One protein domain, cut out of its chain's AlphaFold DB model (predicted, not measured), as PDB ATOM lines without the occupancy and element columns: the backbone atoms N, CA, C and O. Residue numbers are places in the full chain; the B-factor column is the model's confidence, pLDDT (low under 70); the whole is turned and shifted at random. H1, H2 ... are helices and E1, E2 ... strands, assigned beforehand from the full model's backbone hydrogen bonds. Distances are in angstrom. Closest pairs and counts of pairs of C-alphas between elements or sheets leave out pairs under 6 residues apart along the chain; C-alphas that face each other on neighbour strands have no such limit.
ATOM      1  N   VAL A 103      -3.388  43.125 -27.912       57.03
ATOM      2  CA  VAL A 103      -2.756  42.848 -26.608       57.03
ATOM      3  C   VAL A 103      -2.340  41.385 -26.598       57.03
ATOM      4  O   VAL A 103      -3.187  40.498 -26.498       57.03
ATOM      5  N   GLY A 104      -1.038  41.132 -26.710       59.84
ATOM      6  CA  GLY A 104      -0.492  39.777 -26.696       59.84
ATOM      7  C   GLY A 104      -0.587  39.134 -25.313       59.84
ATOM      8  O   GLY A 104      -0.890  37.947 -25.204       59.84
ATOM      9  N   ARG A 105      -0.338  39.911 -24.249       74.38
ATOM     10  CA  ARG A 105      -0.339  39.438 -22.856       74.38
ATOM     11  C   ARG A 105      -0.350  40.617 -21.877       74.38
ATOM     12  O   ARG A 105       0.221  41.663 -22.172       74.38
ATOM     13  N   VAL A 106      -0.967  40.423 -20.713       78.75
ATOM     14  CA  VAL A 106      -0.889  41.338 -19.565       78.75
ATOM     15  C   VAL A 106      -0.360  40.558 -18.369       78.75
ATOM     16  O   VAL A 106      -0.867  39.476 -18.080       78.75
ATOM     17  N   GLU A 107       0.648  41.092 -17.691       83.00
ATOM     18  CA  GLU A 107       1.234  40.512 -16.481       83.00
ATOM     19  C   GLU A 107       1.317  41.566 -15.375       83.00
ATOM     20  O   GLU A 107       1.625  42.727 -15.629       83.00
ATOM     21  N   GLY A 108       1.064  41.165 -14.131       84.75
ATOM     22  CA  GLY A 108       1.203  42.038 -12.966       84.75
ATOM     23  C   GLY A 108       2.530  41.807 -12.252       84.75
ATOM     24  O   GLY A 108       2.945  40.664 -12.064       84.75
ATOM     25  N   PHE A 109       3.174  42.875 -11.793       86.25
ATOM     26  CA  PHE A 109       4.348  42.790 -10.924       86.25
ATOM     27  C   PHE A 109       4.317  43.898  -9.872       86.25
ATOM     28  O   PHE A 109       3.567  44.861  -9.996       86.25
ATOM     29  N   ALA A 110       5.113  43.776  -8.811       87.12
ATOM     30  CA  ALA A 110       5.268  44.861  -7.849       87.12
ATOM     31  C   ALA A 110       6.737  45.151  -7.598       87.12
ATOM     32  O   ALA A 110       7.553  44.237  -7.491       87.12
ATOM     33  N   VAL A 111       7.042  46.436  -7.465       84.50
ATOM     34  CA  VAL A 111       8.365  46.937  -7.104       84.50
ATOM     35  C   VAL A 111       8.164  47.910  -5.956       84.50
ATOM     36  O   VAL A 111       7.357  48.831  -6.056       84.50
ATOM     37  N   ARG A 112       8.875  47.686  -4.843       86.00
ATOM     38  CA  ARG A 112       8.851  48.565  -3.653       86.00
ATOM     39  C   ARG A 112       7.444  48.838  -3.108       86.00
ATOM     40  O   ARG A 112       7.129  49.953  -2.716       86.00
ATOM     41  N   GLY A 113       6.584  47.820  -3.107       81.00
ATOM     42  CA  GLY A 113       5.209  47.942  -2.609       81.00
ATOM     43  C   GLY A 113       4.242  48.660  -3.558       81.00
ATOM     44  O   GLY A 113       3.063  48.765  -3.241       81.00
ATOM     45  N   THR A 114       4.692  49.102  -4.736       84.00
ATOM     46  CA  THR A 114       3.824  49.645  -5.788       84.00
ATOM     47  C   THR A 114       3.531  48.566  -6.826       84.00
ATOM     48  O   THR A 114       4.451  47.905  -7.309       84.00
ATOM     49  N   ALA A 115       2.250  48.376  -7.154       87.19
ATOM     50  CA  ALA A 115       1.818  47.461  -8.205       87.19
ATOM     51  C   ALA A 115       1.948  48.114  -9.583       87.19
ATOM     52  O   ALA A 115       1.564  49.268  -9.777       87.19
ATOM     53  N   TYR A 116       2.432  47.337 -10.541       87.88
ATOM     54  CA  TYR A 116       2.577  47.701 -11.937       87.88
ATOM     55  C   TYR A 116       1.963  46.622 -12.820       87.88
ATOM     56  O   TYR A 116       1.913  45.441 -12.463       87.88
ATOM     57  N   GLU A 117       1.525  47.039 -13.996       87.75
ATOM     58  CA  GLU A 117       1.071  46.157 -15.058       87.75
ATOM     59  C   GLU A 117       2.003  46.274 -16.251       87.75
ATOM     60  O   GLU A 117       2.450  47.358 -16.625       87.75
ATOM     61  N   LEU A 118       2.301  45.124 -16.830       87.56
ATOM     62  CA  LEU A 118       3.132  44.968 -17.998       87.56
ATOM     63  C   LEU A 118       2.248  44.486 -19.146       87.56
ATOM     64  O   LEU A 118       1.702  43.385 -19.093       87.56
ATOM     65  N   VAL A 119       2.100  45.311 -20.178       87.56
ATOM     66  CA  VAL A 119       1.245  45.033 -21.335       87.56
ATOM     67  C   VAL A 119       2.129  44.797 -22.551       87.56
ATOM     68  O   VAL A 119       2.866  45.683 -22.976       87.56
ATOM     69  N   LEU A 120       2.054  43.597 -23.122       86.06
ATOM     70  CA  LEU A 120       2.766  43.237 -24.344       86.06
ATOM     71  C   LEU A 120       1.872  43.532 -25.543       86.06
ATOM     72  O   LEU A 120       0.757  43.009 -25.635       86.06
ATOM     73  N   ARG A 121       2.377  44.327 -26.484       83.31
ATOM     74  CA  ARG A 121       1.668  44.711 -27.708       83.31
ATOM     75  C   ARG A 121       2.658  44.860 -28.852       83.31
ATOM     76  O   ARG A 121       3.536  45.710 -28.789       83.31
ATOM     77  N   ASN A 122       2.494  44.059 -29.905       82.44
ATOM     78  CA  ASN A 122       3.223  44.191 -31.174       82.44
ATOM     79  C   ASN A 122       4.739  44.422 -31.029       82.44
ATOM     80  O   ASN A 122       5.303  45.274 -31.713       82.44
ATOM     81  N   GLY A 123       5.405  43.676 -30.141       86.81
ATOM     82  CA  GLY A 123       6.848  43.823 -29.967       86.81
ATOM     83  C   GLY A 123       7.298  44.939 -29.022       86.81
ATOM     84  O   GLY A 123       8.486  45.277 -28.990       86.81
ATOM     85  N   THR A 124       6.354  45.495 -28.268       89.38
ATOM     86  CA  THR A 124       6.560  46.512 -27.239       89.38
ATOM     87  C   THR A 124       6.040  46.007 -25.900       89.38
ATOM     88  O   THR A 124       5.028  45.307 -25.822       89.38
ATOM     89  N   VAL A 125       6.753  46.368 -24.841       91.38
ATOM     90  CA  VAL A 125       6.354  46.224 -23.445       91.38
ATOM     91  C   VAL A 125       5.965  47.601 -22.927       91.38
ATOM     92  O   VAL A 125       6.817  48.476 -22.832       91.38
ATOM     93  N   GLU A 126       4.706  47.800 -22.568       91.25
ATOM     94  CA  GLU A 126       4.253  48.997 -21.860       91.25
ATOM     95  C   GLU A 126       4.207  48.711 -20.358       91.25
ATOM     96  O   GLU A 126       3.699  47.671 -19.935       91.25
ATOM     97  N   VAL A 127       4.725  49.636 -19.550       91.06
ATOM     98  CA  VAL A 127       4.662  49.566 -18.088       91.06
ATOM     99  C   VAL A 127       3.668  50.606 -17.597       91.06
ATOM    100  O   VAL A 127       3.827  51.798 -17.857       91.06
ATOM    101  N   LEU A 128       2.644  50.165 -16.875       89.38
ATOM    102  CA  LEU A 128       1.594  51.007 -16.317       89.38
ATOM    103  C   LEU A 128       1.555  50.871 -14.796       89.38
ATOM    104  O   LEU A 128       1.946  49.844 -14.242       89.38
ATOM    105  N   LEU A 129       1.051  51.896 -14.112       87.06
ATOM    106  CA  LEU A 129       0.632  51.752 -12.719       87.06
ATOM    107  C   LEU A 129      -0.540  50.768 -12.646       87.06
ATOM    108  O   LEU A 129      -1.521  50.916 -13.371       87.06
ATOM    109  N   GLY A 130      -0.442  49.784 -11.751       77.44
ATOM    110  CA  GLY A 130      -1.458  48.743 -11.554       77.44
ATOM    111  C   GLY A 130      -2.669  49.197 -10.733       77.44
ATOM    112  O   GLY A 130      -3.468  48.360 -10.309       77.44
ATOM    113  N   THR A 131      -2.785  50.500 -10.473       77.38
ATOM    114  CA  THR A 131      -3.903  51.152  -9.784       77.38
ATOM    115  C   THR A 131      -4.460  52.278 -10.647       77.38
ATOM    116  O   THR A 131      -3.739  52.922 -11.412       77.38
ATOM    117  N   GLN A 132      -5.763  52.539 -10.523       73.38
ATOM    118  CA  GLN A 132      -6.382  53.647 -11.239       73.38
ATOM    119  C   GLN A 132      -5.865  55.008 -10.731       73.38
ATOM    120  O   GLN A 132      -5.721  55.194  -9.520       73.38
ATOM    121  N   PRO A 133      -5.642  55.985 -11.629       69.56
ATOM    122  CA  PRO A 133      -5.758  55.885 -13.085       69.56
ATOM    123  C   PRO A 133      -4.543  55.147 -13.661       69.56
ATOM    124  O   PRO A 133      -3.418  55.559 -13.397       69.56
ATOM    125  N   CYS A 134      -4.775  54.087 -14.447       77.44
ATOM    126  CA  CYS A 134      -3.760  53.173 -14.992       77.44
ATOM    127  C   CYS A 134      -2.803  53.890 -15.943       77.44
ATOM    128  O   CYS A 134      -2.920  53.844 -17.167       77.44
ATOM    129  N   THR A 135      -1.901  54.654 -15.347       85.62
ATOM    130  CA  THR A 135      -1.077  55.633 -16.031       85.62
ATOM    131  C   THR A 135       0.114  54.895 -16.591       85.62
ATOM    132  O   THR A 135       0.839  54.231 -15.848       85.62
ATOM    133  N   ARG A 136       0.318  55.016 -17.902       88.44
ATOM    134  CA  ARG A 136       1.529  54.515 -18.540       88.44
ATOM    135  C   ARG A 136       2.730  55.264 -17.974       88.44
ATOM    136  O   ARG A 136       2.793  56.487 -18.068       88.44
ATOM    137  N   VAL A 137       3.645  54.511 -17.380       91.44
ATOM    138  CA  VAL A 137       4.924  55.003 -16.871       91.44
ATOM    139  C   VAL A 137       5.871  55.191 -18.045       91.44
ATOM    140  O   VAL A 137       6.378  56.290 -18.242       91.44
ATOM    141  N   ASP A 138       6.073  54.134 -18.834       94.06
ATOM    142  CA  ASP A 138       6.963  54.142 -19.994       94.06
ATOM    143  C   ASP A 138       6.742  52.898 -20.877       94.06
ATOM    144  O   ASP A 138       5.908  52.041 -20.562       94.06
ATOM    145  N   GLU A 139       7.498  52.782 -21.969       93.50
ATOM    146  CA  GLU A 139       7.490  51.632 -22.874       93.50
ATOM    147  C   GLU A 139       8.905  51.190 -23.295       93.50
ATOM    148  O   GLU A 139       9.837  51.985 -23.378       93.50
ATOM    149  N   ILE A 140       9.067  49.898 -23.585       94.50
ATOM    150  CA  ILE A 140      10.290  49.304 -24.132       94.50
ATOM    151  C   ILE A 140       9.940  48.580 -25.429       94.50
ATOM    152  O   ILE A 140       9.208  47.590 -25.421       94.50
ATOM    153  N   VAL A 141      10.511  49.028 -26.545       94.56
ATOM    154  CA  VAL A 141      10.398  48.345 -27.842       94.56
ATOM    155  C   VAL A 141      11.504  47.296 -27.944       94.56
ATOM    156  O   VAL A 141      12.681  47.640 -27.903       94.56
ATOM    157  N   TYR A 142      11.149  46.017 -28.087       93.31
ATOM    158  CA  TYR A 142      12.119  44.907 -28.116       93.31
ATOM    159  C   TYR A 142      12.169  44.162 -29.455       93.31
ATOM    160  O   TYR A 142      13.136  43.456 -29.748       93.31
ATOM    161  N   PHE A 143      11.145  44.307 -30.295       91.81
ATOM    162  CA  PHE A 143      11.013  43.502 -31.510       91.81
ATOM    163  C   PHE A 143      12.040  43.801 -32.599       91.81
ATOM    164  O   PHE A 143      12.486  42.874 -33.276       91.81
ATOM    165  N   GLU A 144      12.484  45.051 -32.740       91.88
ATOM    166  CA  GLU A 144      13.555  45.369 -33.693       91.88
ATOM    167  C   GLU A 144      14.879  44.699 -33.301       91.88
ATOM    168  O   GLU A 144      15.583  44.182 -34.168       91.88
ATOM    169  N   GLU A 145      15.178  44.593 -32.003       93.38
ATOM    170  CA  GLU A 145      16.358  43.863 -31.533       93.38
ATOM    171  C   GLU A 145      16.233  42.351 -31.741       93.38
ATOM    172  O   GLU A 145      17.200  41.711 -32.160       93.38
ATOM    173  N   MET A 146      15.045  41.767 -31.541       92.06
ATOM    174  CA  MET A 146      14.808  40.357 -31.884       92.06
ATOM    175  C   MET A 146      15.035  40.096 -33.371       92.06
ATOM    176  O   MET A 146      15.761  39.174 -33.739       92.06
ATOM    177  N   ARG A 147      14.463  40.940 -34.236       91.88
ATOM    178  CA  ARG A 147      14.635  40.835 -35.687       91.88
ATOM    179  C   ARG A 147      16.097  41.033 -36.090       91.88
ATOM    180  O   ARG A 147      16.585  40.353 -36.990       91.88
ATOM    181  N   ARG A 148      16.821  41.942 -35.431       93.44
ATOM    182  CA  ARG A 148      18.254  42.149 -35.669       93.44
ATOM    183  C   ARG A 148      19.060  40.888 -35.346       93.44
ATOM    184  O   ARG A 148      19.903  40.514 -36.156       93.44
ATOM    185  N   ARG A 149      18.806  40.241 -34.201       91.44
ATOM    186  CA  ARG A 149      19.471  38.982 -33.808       91.44
ATOM    187  C   ARG A 149      19.151  37.843 -34.773       91.44
ATOM    188  O   ARG A 149      20.067  37.149 -35.211       91.44
ATOM    189  N   ASP A 150      17.888  37.728 -35.166       91.06
ATOM    190  CA  ASP A 150      17.429  36.726 -36.129       91.06
ATOM    191  C   ASP A 150      18.144  36.865 -37.480       91.06
ATOM    192  O   ASP A 150      18.750  35.917 -37.977       91.06
ATOM    193  N   ASN A 151      18.212  38.089 -38.011       92.56
ATOM    194  CA  ASN A 151      18.923  38.387 -39.256       92.56
ATOM    195  C   ASN A 151      20.437  38.115 -39.184       92.56
ATOM    196  O   ASN A 151      21.085  37.962 -40.219       92.56
ATOM    197  N   GLN A 152      21.018  38.076 -37.982       93.00
ATOM    198  CA  GLN A 152      22.424  37.728 -37.760       93.00
ATOM    199  C   GLN A 152      22.646  36.218 -37.589       93.00
ATOM    200  O   GLN A 152      23.791  35.783 -37.460       93.00
ATOM    201  N   GLY A 153      21.578  35.416 -37.610       87.94
ATOM    202  CA  GLY A 153      21.636  33.980 -37.361       87.94
ATOM    203  C   GLY A 153      22.031  33.642 -35.923       87.94
ATOM    204  O   GLY A 153      22.538  32.547 -35.673       87.94
ATOM    205  N   GLU A 154      21.845  34.574 -34.982       86.56
ATOM    206  CA  GLU A 154      22.064  34.290 -33.569       86.56
ATOM    207  C   GLU A 154      20.979  33.333 -33.069       86.56
ATOM    208  O   GLU A 154      19.788  33.601 -33.207       86.56
ATOM    209  N   THR A 155      21.382  32.226 -32.446       80.25
ATOM    210  CA  THR A 155      20.436  31.302 -31.822       80.25
ATOM    211  C   THR A 155      20.298  31.599 -30.328       80.25
ATOM    212  O   THR A 155      21.309  31.684 -29.620       80.25
ATOM    213  N   PRO A 156      19.059  31.730 -29.821       78.94
ATOM    214  CA  PRO A 156      18.806  31.901 -28.397       78.94
ATOM    215  C   PRO A 156      19.440  30.767 -27.584       78.94
ATOM    216  O   PRO A 156      19.233  29.584 -27.864       78.94
ATOM    217  N   SER A 157      20.246  31.132 -26.590       81.75
ATOM    218  CA  SER A 157      20.962  30.190 -25.719       81.75
ATOM    219  C   SER A 157      20.283  30.037 -24.350       81.75
ATOM    220  O   SER A 157      19.198  30.560 -24.103       81.75
ATOM    221  N   LYS A 158      20.885  29.257 -23.439       87.00
ATOM    222  CA  LYS A 158      20.391  29.151 -22.054       87.00
ATOM    223  C   LYS A 158      20.455  30.508 -21.351       87.00
ATOM    224  O   LYS A 158      21.331  31.315 -21.650       87.00
ATOM    225  N   SER A 159      19.572  30.698 -20.371       89.12
ATOM    226  CA  SER A 159      19.557  31.911 -19.558       89.12
ATOM    227  C   SER A 159      20.915  32.173 -18.885       89.12
ATOM    228  O   SER A 159      21.542  31.260 -18.344       89.12
ATOM    229  N   THR A 160      21.340  33.432 -18.931       92.56
ATOM    230  CA  THR A 160      22.541  34.017 -18.313       92.56
ATOM    231  C   THR A 160      22.191  34.958 -17.157       92.56
ATOM    232  O   THR A 160      23.083  35.507 -16.515       92.56
ATOM    233  N   CYS A 161      20.900  35.161 -16.883       90.19
ATOM    234  CA  CYS A 161      20.426  35.981 -15.777       90.19
ATOM    235  C   CYS A 161      20.786  35.323 -14.441       90.19
ATOM    236  O   CYS A 161      20.262  34.263 -14.102       90.19
ATOM    237  N   GLU A 162      21.642  35.975 -13.654       92.06
ATOM    238  CA  GLU A 162      21.925  35.555 -12.272       92.06
ATOM    239  C   GLU A 162      20.790  35.944 -11.316       92.06
ATOM    240  O   GLU A 162      20.506  35.249 -10.340       92.06
ATOM    241  N   GLN A 163      20.127  37.066 -11.605       90.44
ATOM    242  CA  GLN A 163      19.005  37.570 -10.823       90.44
ATOM    243  C   GLN A 163      17.714  36.857 -11.217       90.44
ATOM    244  O   GLN A 163      17.456  36.623 -12.399       90.44
ATOM    245  N   LYS A 164      16.871  36.555 -10.225       91.00
ATOM    246  CA  LYS A 164      15.528  36.026 -10.473       91.00
ATOM    247  C   LYS A 164      14.678  37.113 -11.145       91.00
ATOM    248  O   LYS A 164      14.510  38.172 -10.539       91.00
ATOM    249  N   PRO A 165      14.106  36.867 -12.335       91.94
ATOM    250  CA  PRO A 165      13.275  37.869 -12.985       91.94
ATOM    251  C   PRO A 165      11.972  38.130 -12.237       91.94
ATOM    252  O   PRO A 165      11.400  37.223 -11.626       91.94
ATOM    253  N   LEU A 166      11.493  39.370 -12.337       90.38
ATOM    254  CA  LEU A 166      10.145  39.754 -11.929       90.38
ATOM    255  C   LEU A 166       9.112  39.080 -12.833       90.38
ATOM    256  O   LEU A 166       8.108  38.568 -12.350       90.38
ATOM    257  N   LEU A 167       9.392  39.062 -14.140       90.31
ATOM    258  CA  LEU A 167       8.563  38.449 -15.171       90.31
ATOM    259  C   LEU A 167       9.445  37.808 -16.245       90.31
ATOM    260  O   LEU A 167      10.536  38.300 -16.542       90.31
ATOM    261  N   GLN A 168       8.949  36.725 -16.834       91.31
ATOM    262  CA  GLN A 168       9.559  36.044 -17.974       91.31
ATOM    263  C   GLN A 168       8.493  35.797 -19.032       91.31
ATOM    264  O   GLN A 168       7.378  35.379 -18.713       91.31
ATOM    265  N   PHE A 169       8.839  36.021 -20.291       89.88
ATOM    266  CA  PHE A 169       7.981  35.699 -21.422       89.88
ATOM    267  C   PHE A 169       8.828  35.350 -22.640       89.88
ATOM    268  O   PHE A 169      10.045  35.524 -22.640       89.88
ATOM    269  N   ALA A 170       8.190  34.816 -23.673       90.44
ATOM    270  CA  ALA A 170       8.848  34.506 -24.928       90.44
ATOM    271  C   ALA A 170       8.070  35.118 -26.087       90.44
ATOM    272  O   ALA A 170       6.843  35.219 -26.025       90.44
ATOM    273  N   ASP A 171       8.793  35.507 -27.130       89.94
ATOM    274  CA  ASP A 171       8.227  36.015 -28.372       89.94
ATOM    275  C   ASP A 171       9.038  35.500 -29.569       89.94
ATOM    276  O   ASP A 171      10.144  34.983 -29.408       89.94
ATOM    277  N   ASN A 172       8.477  35.585 -30.772       88.69
ATOM    278  CA  ASN A 172       9.051  34.977 -31.964       88.69
ATOM    279  C   ASN A 172       9.444  36.028 -33.002       88.69
ATOM    280  O   ASN A 172       8.664  36.914 -33.347       88.69
ATOM    281  N   ALA A 173      10.631  35.868 -33.582       86.81
ATOM    282  CA  ALA A 173      11.068  36.609 -34.760       86.81
ATOM    283  C   ALA A 173      11.773  35.645 -35.716       86.81
ATOM    284  O   ALA A 173      12.572  34.826 -35.278       86.81
ATOM    285  N   GLY A 174      11.410  35.685 -37.004       81.50
ATOM    286  CA  GLY A 174      12.037  34.858 -38.050       81.50
ATOM    287  C   GLY A 174      11.956  33.339 -37.865       81.50
ATOM    288  O   GLY A 174      12.660  32.594 -38.538       81.50
ATOM    289  N   GLY A 175      11.070  32.859 -36.987       84.50
ATOM    290  CA  GLY A 175      10.941  31.438 -36.650       84.50
ATOM    291  C   GLY A 175      11.798  30.986 -35.462       84.50
ATOM    292  O   GLY A 175      11.709  29.821 -35.081       84.50
ATOM    293  N   ALA A 176      12.574  31.886 -34.853       86.81
ATOM    294  CA  ALA A 176      13.242  31.670 -33.574       86.81
ATOM    295  C   ALA A 176      12.404  32.221 -32.402       86.81
ATOM    296  O   ALA A 176      11.832  33.308 -32.496       86.81
ATOM    297  N   GLU A 177      12.371  31.473 -31.294       90.44
ATOM    298  CA  GLU A 177      11.766  31.882 -30.017       90.44
ATOM    299  C   GLU A 177      12.821  32.572 -29.143       90.44
ATOM    300  O   GLU A 177      13.783  31.943 -28.701       90.44
ATOM    301  N   TYR A 178      12.616  33.849 -28.840       91.69
ATOM    302  CA  TYR A 178      13.451  34.635 -27.943       91.69
ATOM    303  C   TYR A 178      12.788  34.718 -26.574       91.69
ATOM    304  O   TYR A 178      11.633  35.118 -26.456       91.69
ATOM    305  N   ARG A 179      13.534  34.370 -25.525       93.50
ATOM    306  CA  ARG A 179      13.078  34.508 -24.139       93.50
ATOM    307  C   ARG A 179      13.538  35.836 -23.573       93.50
ATOM    308  O   ARG A 179      14.710  36.192 -23.704       93.50
ATOM    309  N   LEU A 180      12.619  36.541 -22.934       94.25
ATOM    310  CA  LEU A 180      12.837  37.840 -22.331       94.25
ATOM    311  C   LEU A 180      12.583  37.773 -20.828       94.25
ATOM    312  O   LEU A 180      11.660  37.102 -20.363       94.25
ATOM    313  N   ALA A 181      13.399  38.506 -20.080       95.25
ATOM    314  CA  ALA A 181      13.301  38.640 -18.638       95.25
ATOM    315  C   ALA A 181      13.210  40.114 -18.251       95.25
ATOM    316  O   ALA A 181      14.047  40.926 -18.653       95.25
ATOM    317  N   LEU A 182      12.215  40.449 -17.433       95.31
ATOM    318  CA  LEU A 182      12.136  41.736 -16.757       95.31
ATOM    319  C   LEU A 182      12.834  41.617 -15.400       95.31
ATOM    320  O   LEU A 182      12.395  40.848 -14.543       95.31
ATOM    321  N   LEU A 183      13.907  42.372 -15.196       95.06
ATOM    322  CA  LEU A 183      14.657  42.395 -13.941       95.06
ATOM    323  C   LEU A 183      14.415  43.707 -13.194       95.06
ATOM    324  O   LEU A 183      14.319  44.771 -13.809       95.06
ATOM    325  N   GLU A 184      14.359  43.632 -11.865       93.44
ATOM    326  CA  GLU A 184      14.385  44.822 -11.014       93.44
ATOM    327  C   GLU A 184      15.775  45.472 -11.053       93.44
ATOM    328  O   GLU A 184      16.804  44.800 -11.117       93.44
ATOM    329  N   THR A 185      15.810  46.798 -11.003       92.06
ATOM    330  CA  THR A 185      17.034  47.601 -10.933       92.06
ATOM    331  C   THR A 185      16.955  48.599  -9.778       92.06
ATOM    332  O   THR A 185      15.917  48.781  -9.137       92.06
ATOM    333  N   SER A 186      18.053  49.311  -9.513       90.00
ATOM    334  CA  SER A 186      18.132  50.303  -8.433       90.00
ATOM    335  C   SER A 186      17.144  51.465  -8.555       90.00
ATOM    336  O   SER A 186      16.911  52.159  -7.568       90.00
ATOM    337  N   ASN A 187      16.533  51.702  -9.714       87.81
ATOM    338  CA  ASN A 187      15.592  52.802  -9.953       87.81
ATOM    339  C   ASN A 187      14.346  52.393 -10.757       87.81
ATOM    340  O   ASN A 187      13.544  53.256 -11.103       87.81
ATOM    341  N   GLY A 188      14.150  51.108 -11.040       93.00
ATOM    342  CA  GLY A 188      12.991  50.657 -11.798       93.00
ATOM    343  C   GLY A 188      13.148  49.241 -12.318       93.00
ATOM    344  O   GLY A 188      13.561  48.356 -11.573       93.00
ATOM    345  N   VAL A 189      12.865  49.028 -13.598       95.06
ATOM    346  CA  VAL A 189      12.965  47.714 -14.247       95.06
ATOM    347  C   VAL A 189      13.694  47.801 -15.574       95.06
ATOM    348  O   VAL A 189      13.694  48.836 -16.233       95.06
ATOM    349  N   SER A 190      14.339  46.714 -15.973       97.12
ATOM    350  CA  SER A 190      14.977  46.599 -17.283       97.12
ATOM    351  C   SER A 190      14.603  45.285 -17.943       97.12
ATOM    352  O   SER A 190      14.508  44.253 -17.278       97.12
ATOM    353  N   LEU A 191      14.369  45.341 -19.250       97.00
ATOM    354  CA  LEU A 191      14.060  44.177 -20.064       97.00
ATOM    355  C   LEU A 191      15.343  43.655 -20.703       97.00
ATOM    356  O   LEU A 191      16.115  44.430 -21.261       97.00
ATOM    357  N   PHE A 192      15.552  42.349 -20.653       96.81
ATOM    358  CA  PHE A 192      16.715  41.677 -21.221       96.81
ATOM    359  C   PHE A 192      16.276  40.490 -22.058       96.81
ATOM    360  O   PHE A 192      15.218  39.909 -21.814       96.81
ATOM    361  N   PHE A 193      17.138  40.060 -22.976       96.12
ATOM    362  CA  PHE A 193      17.101  38.670 -23.403       96.12
ATOM    363  C   PHE A 193      17.631  37.780 -22.283       96.12
ATOM    364  O   PHE A 193      18.659  38.092 -21.682       96.12
ATOM    365  N   GLU A 194      16.973  36.650 -22.022       94.62
ATOM    366  CA  GLU A 194      17.411  35.732 -20.968       94.62
ATOM    367  C   GLU A 194      18.843  35.247 -21.195       94.62
ATOM    368  O   GLU A 194      19.589  35.059 -20.241       94.62
ATOM    369  N   ASP A 195      19.260  35.063 -22.442       93.62
ATOM    370  CA  ASP A 195      20.607  34.623 -22.800       93.62
ATOM    371  C   ASP A 195      21.641  35.761 -22.882       93.62
ATOM    372  O   ASP A 195      22.804  35.505 -23.189       93.62
ATOM    373  N   ARG A 196      21.244  37.005 -22.574       93.44
ATOM    374  CA  ARG A 196      22.115  38.189 -22.575       93.44
ATOM    375  C   ARG A 196      21.701  39.201 -21.495       93.44
ATOM    376  O   ARG A 196      21.315  40.330 -21.786       93.44
ATOM    377  N   CYS A 197      21.808  38.816 -20.224       92.62
ATOM    378  CA  CYS A 197      21.370  39.662 -19.099       92.62
ATOM    379  C   CYS A 197      22.392  40.730 -18.663       92.62
ATOM    380  O   CYS A 197      22.260  41.328 -17.597       92.62
ATOM    381  N   ASN A 198      23.421  40.969 -19.476       91.38
ATOM    382  CA  ASN A 198      24.409  42.035 -19.303       91.38
ATOM    383  C   ASN A 198      24.097  43.292 -20.136       91.38
ATOM    384  O   ASN A 198      24.719  44.327 -19.905       91.38
ATOM    385  N   GLU A 199      23.165  43.215 -21.090       92.12
ATOM    386  CA  GLU A 199      22.815  44.307 -22.001       92.12
ATOM    387  C   GLU A 199      21.286  44.485 -22.031       92.12
ATOM    388  O   GLU A 199      20.586  43.633 -22.585       92.12
ATOM    389  N   PRO A 200      20.740  45.538 -21.395       95.62
ATOM    390  CA  PRO A 200      19.301  45.761 -21.390       95.62
ATOM    391  C   PRO A 200      18.818  46.195 -22.774       95.62
ATOM    392  O   PRO A 200      19.426  47.040 -23.423       95.62
ATOM    393  N   LEU A 201      17.668  45.665 -23.180       95.50
ATOM    394  CA  LEU A 201      16.904  46.115 -24.346       95.50
ATOM    395  C   LEU A 201      16.270  47.484 -24.106       95.50
ATOM    396  O   LEU A 201      16.094  48.275 -25.025       95.50
ATOM    397  N   GLY A 202      15.938  47.755 -22.850       95.81
ATOM    398  CA  GLY A 202      15.439  49.037 -22.394       95.81
ATOM    399  C   GLY A 202      15.264  49.037 -20.885       95.81
ATOM    400  O   GLY A 202      15.213  47.982 -20.243       95.81
ATOM    401  N   THR A 203      15.171  50.236 -20.328       95.81
ATOM    402  CA  THR A 203      15.033  50.466 -18.894       95.81
ATOM    403  C   THR A 203      13.909  51.454 -18.667       95.81
ATOM    404  O   THR A 203      13.932  52.547 -19.222       95.81
ATOM    405  N   VAL A 204      12.968  51.087 -17.803       94.88
ATOM    406  CA  VAL A 204      11.928  51.986 -17.312       94.88
ATOM    407  C   VAL A 204      12.306  52.431 -15.910       94.88
ATOM    408  O   VAL A 204      12.473  51.606 -15.008       94.88
TER     409      VAL A 204
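Overview. This is residues 103 to 204 of the 211 residues of the protein "Unannotated protein" of freshwater metagenome (UniProt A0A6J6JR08). Two four-stranded sheets lie face to face as a sandwich, E1 E2 E3 E4 and the curled E5 E6 E7 E8, with edge strands E4 and E8 side by side. The short helix H1 sits at one end, by the E5 and E6 hairpin. The printed part has 102 residues, mostly strand, with eight named strands and one named helix in the order E1 E2 E3 E4 H1 E5 E6 E7 E8. Each sheet, in that order, is an antiparallel meander, each strand the neighbour of the one before. It is compact, with a radius of gyration of the C-alphas of 13.4 A, spanning 43 by 29 by 16 A.

Arrangement. E1, residues 105 to 111, and E2, 114 to 121, have N 109 and O 116 at 2.9 A. E3, 124 to 129, has N 126 2.8 A from O 119 of E2; E4, 136 to 141, has N 140 2.8 A from O 125 of E3. H1, residues 143 to 151, has every O i to N i+4 pair within hydrogen-bond range. E5, 167 to 173, and E6, 176 to 185, have N 171 and O 178 at 2.9 A. E7, 188 to 193, has N 190 2.9 A from O 183 of E6; E8, 202 to 204, has N 204 2.8 A from O 189 of E7. H1 is on the second sheet at a height of 8.8 A, over E6; its closest C-alphas to E5 are Arg 147 and Ala 173, 5.6 A. The closest C-alphas of E4 and E8, Ile 140 and Gly 202, are 5.4 A apart.

Along the chain. E1 starts at C-alpha 105, (-0.339, 39.438, -22.856). E2 measures 22.6 A, E6 27.9 A. E8 ends at C-alpha 204, (11.928, 51.986, -17.312).

Size, cuts and confidence. The farthest C-alphas, Gln 132 and Gly 153, are 43.1 A apart. The printed part has no cut. The link from H1 to E5 is long, 15 residues. Residues 103, 104 and 133 have pLDDT under 70.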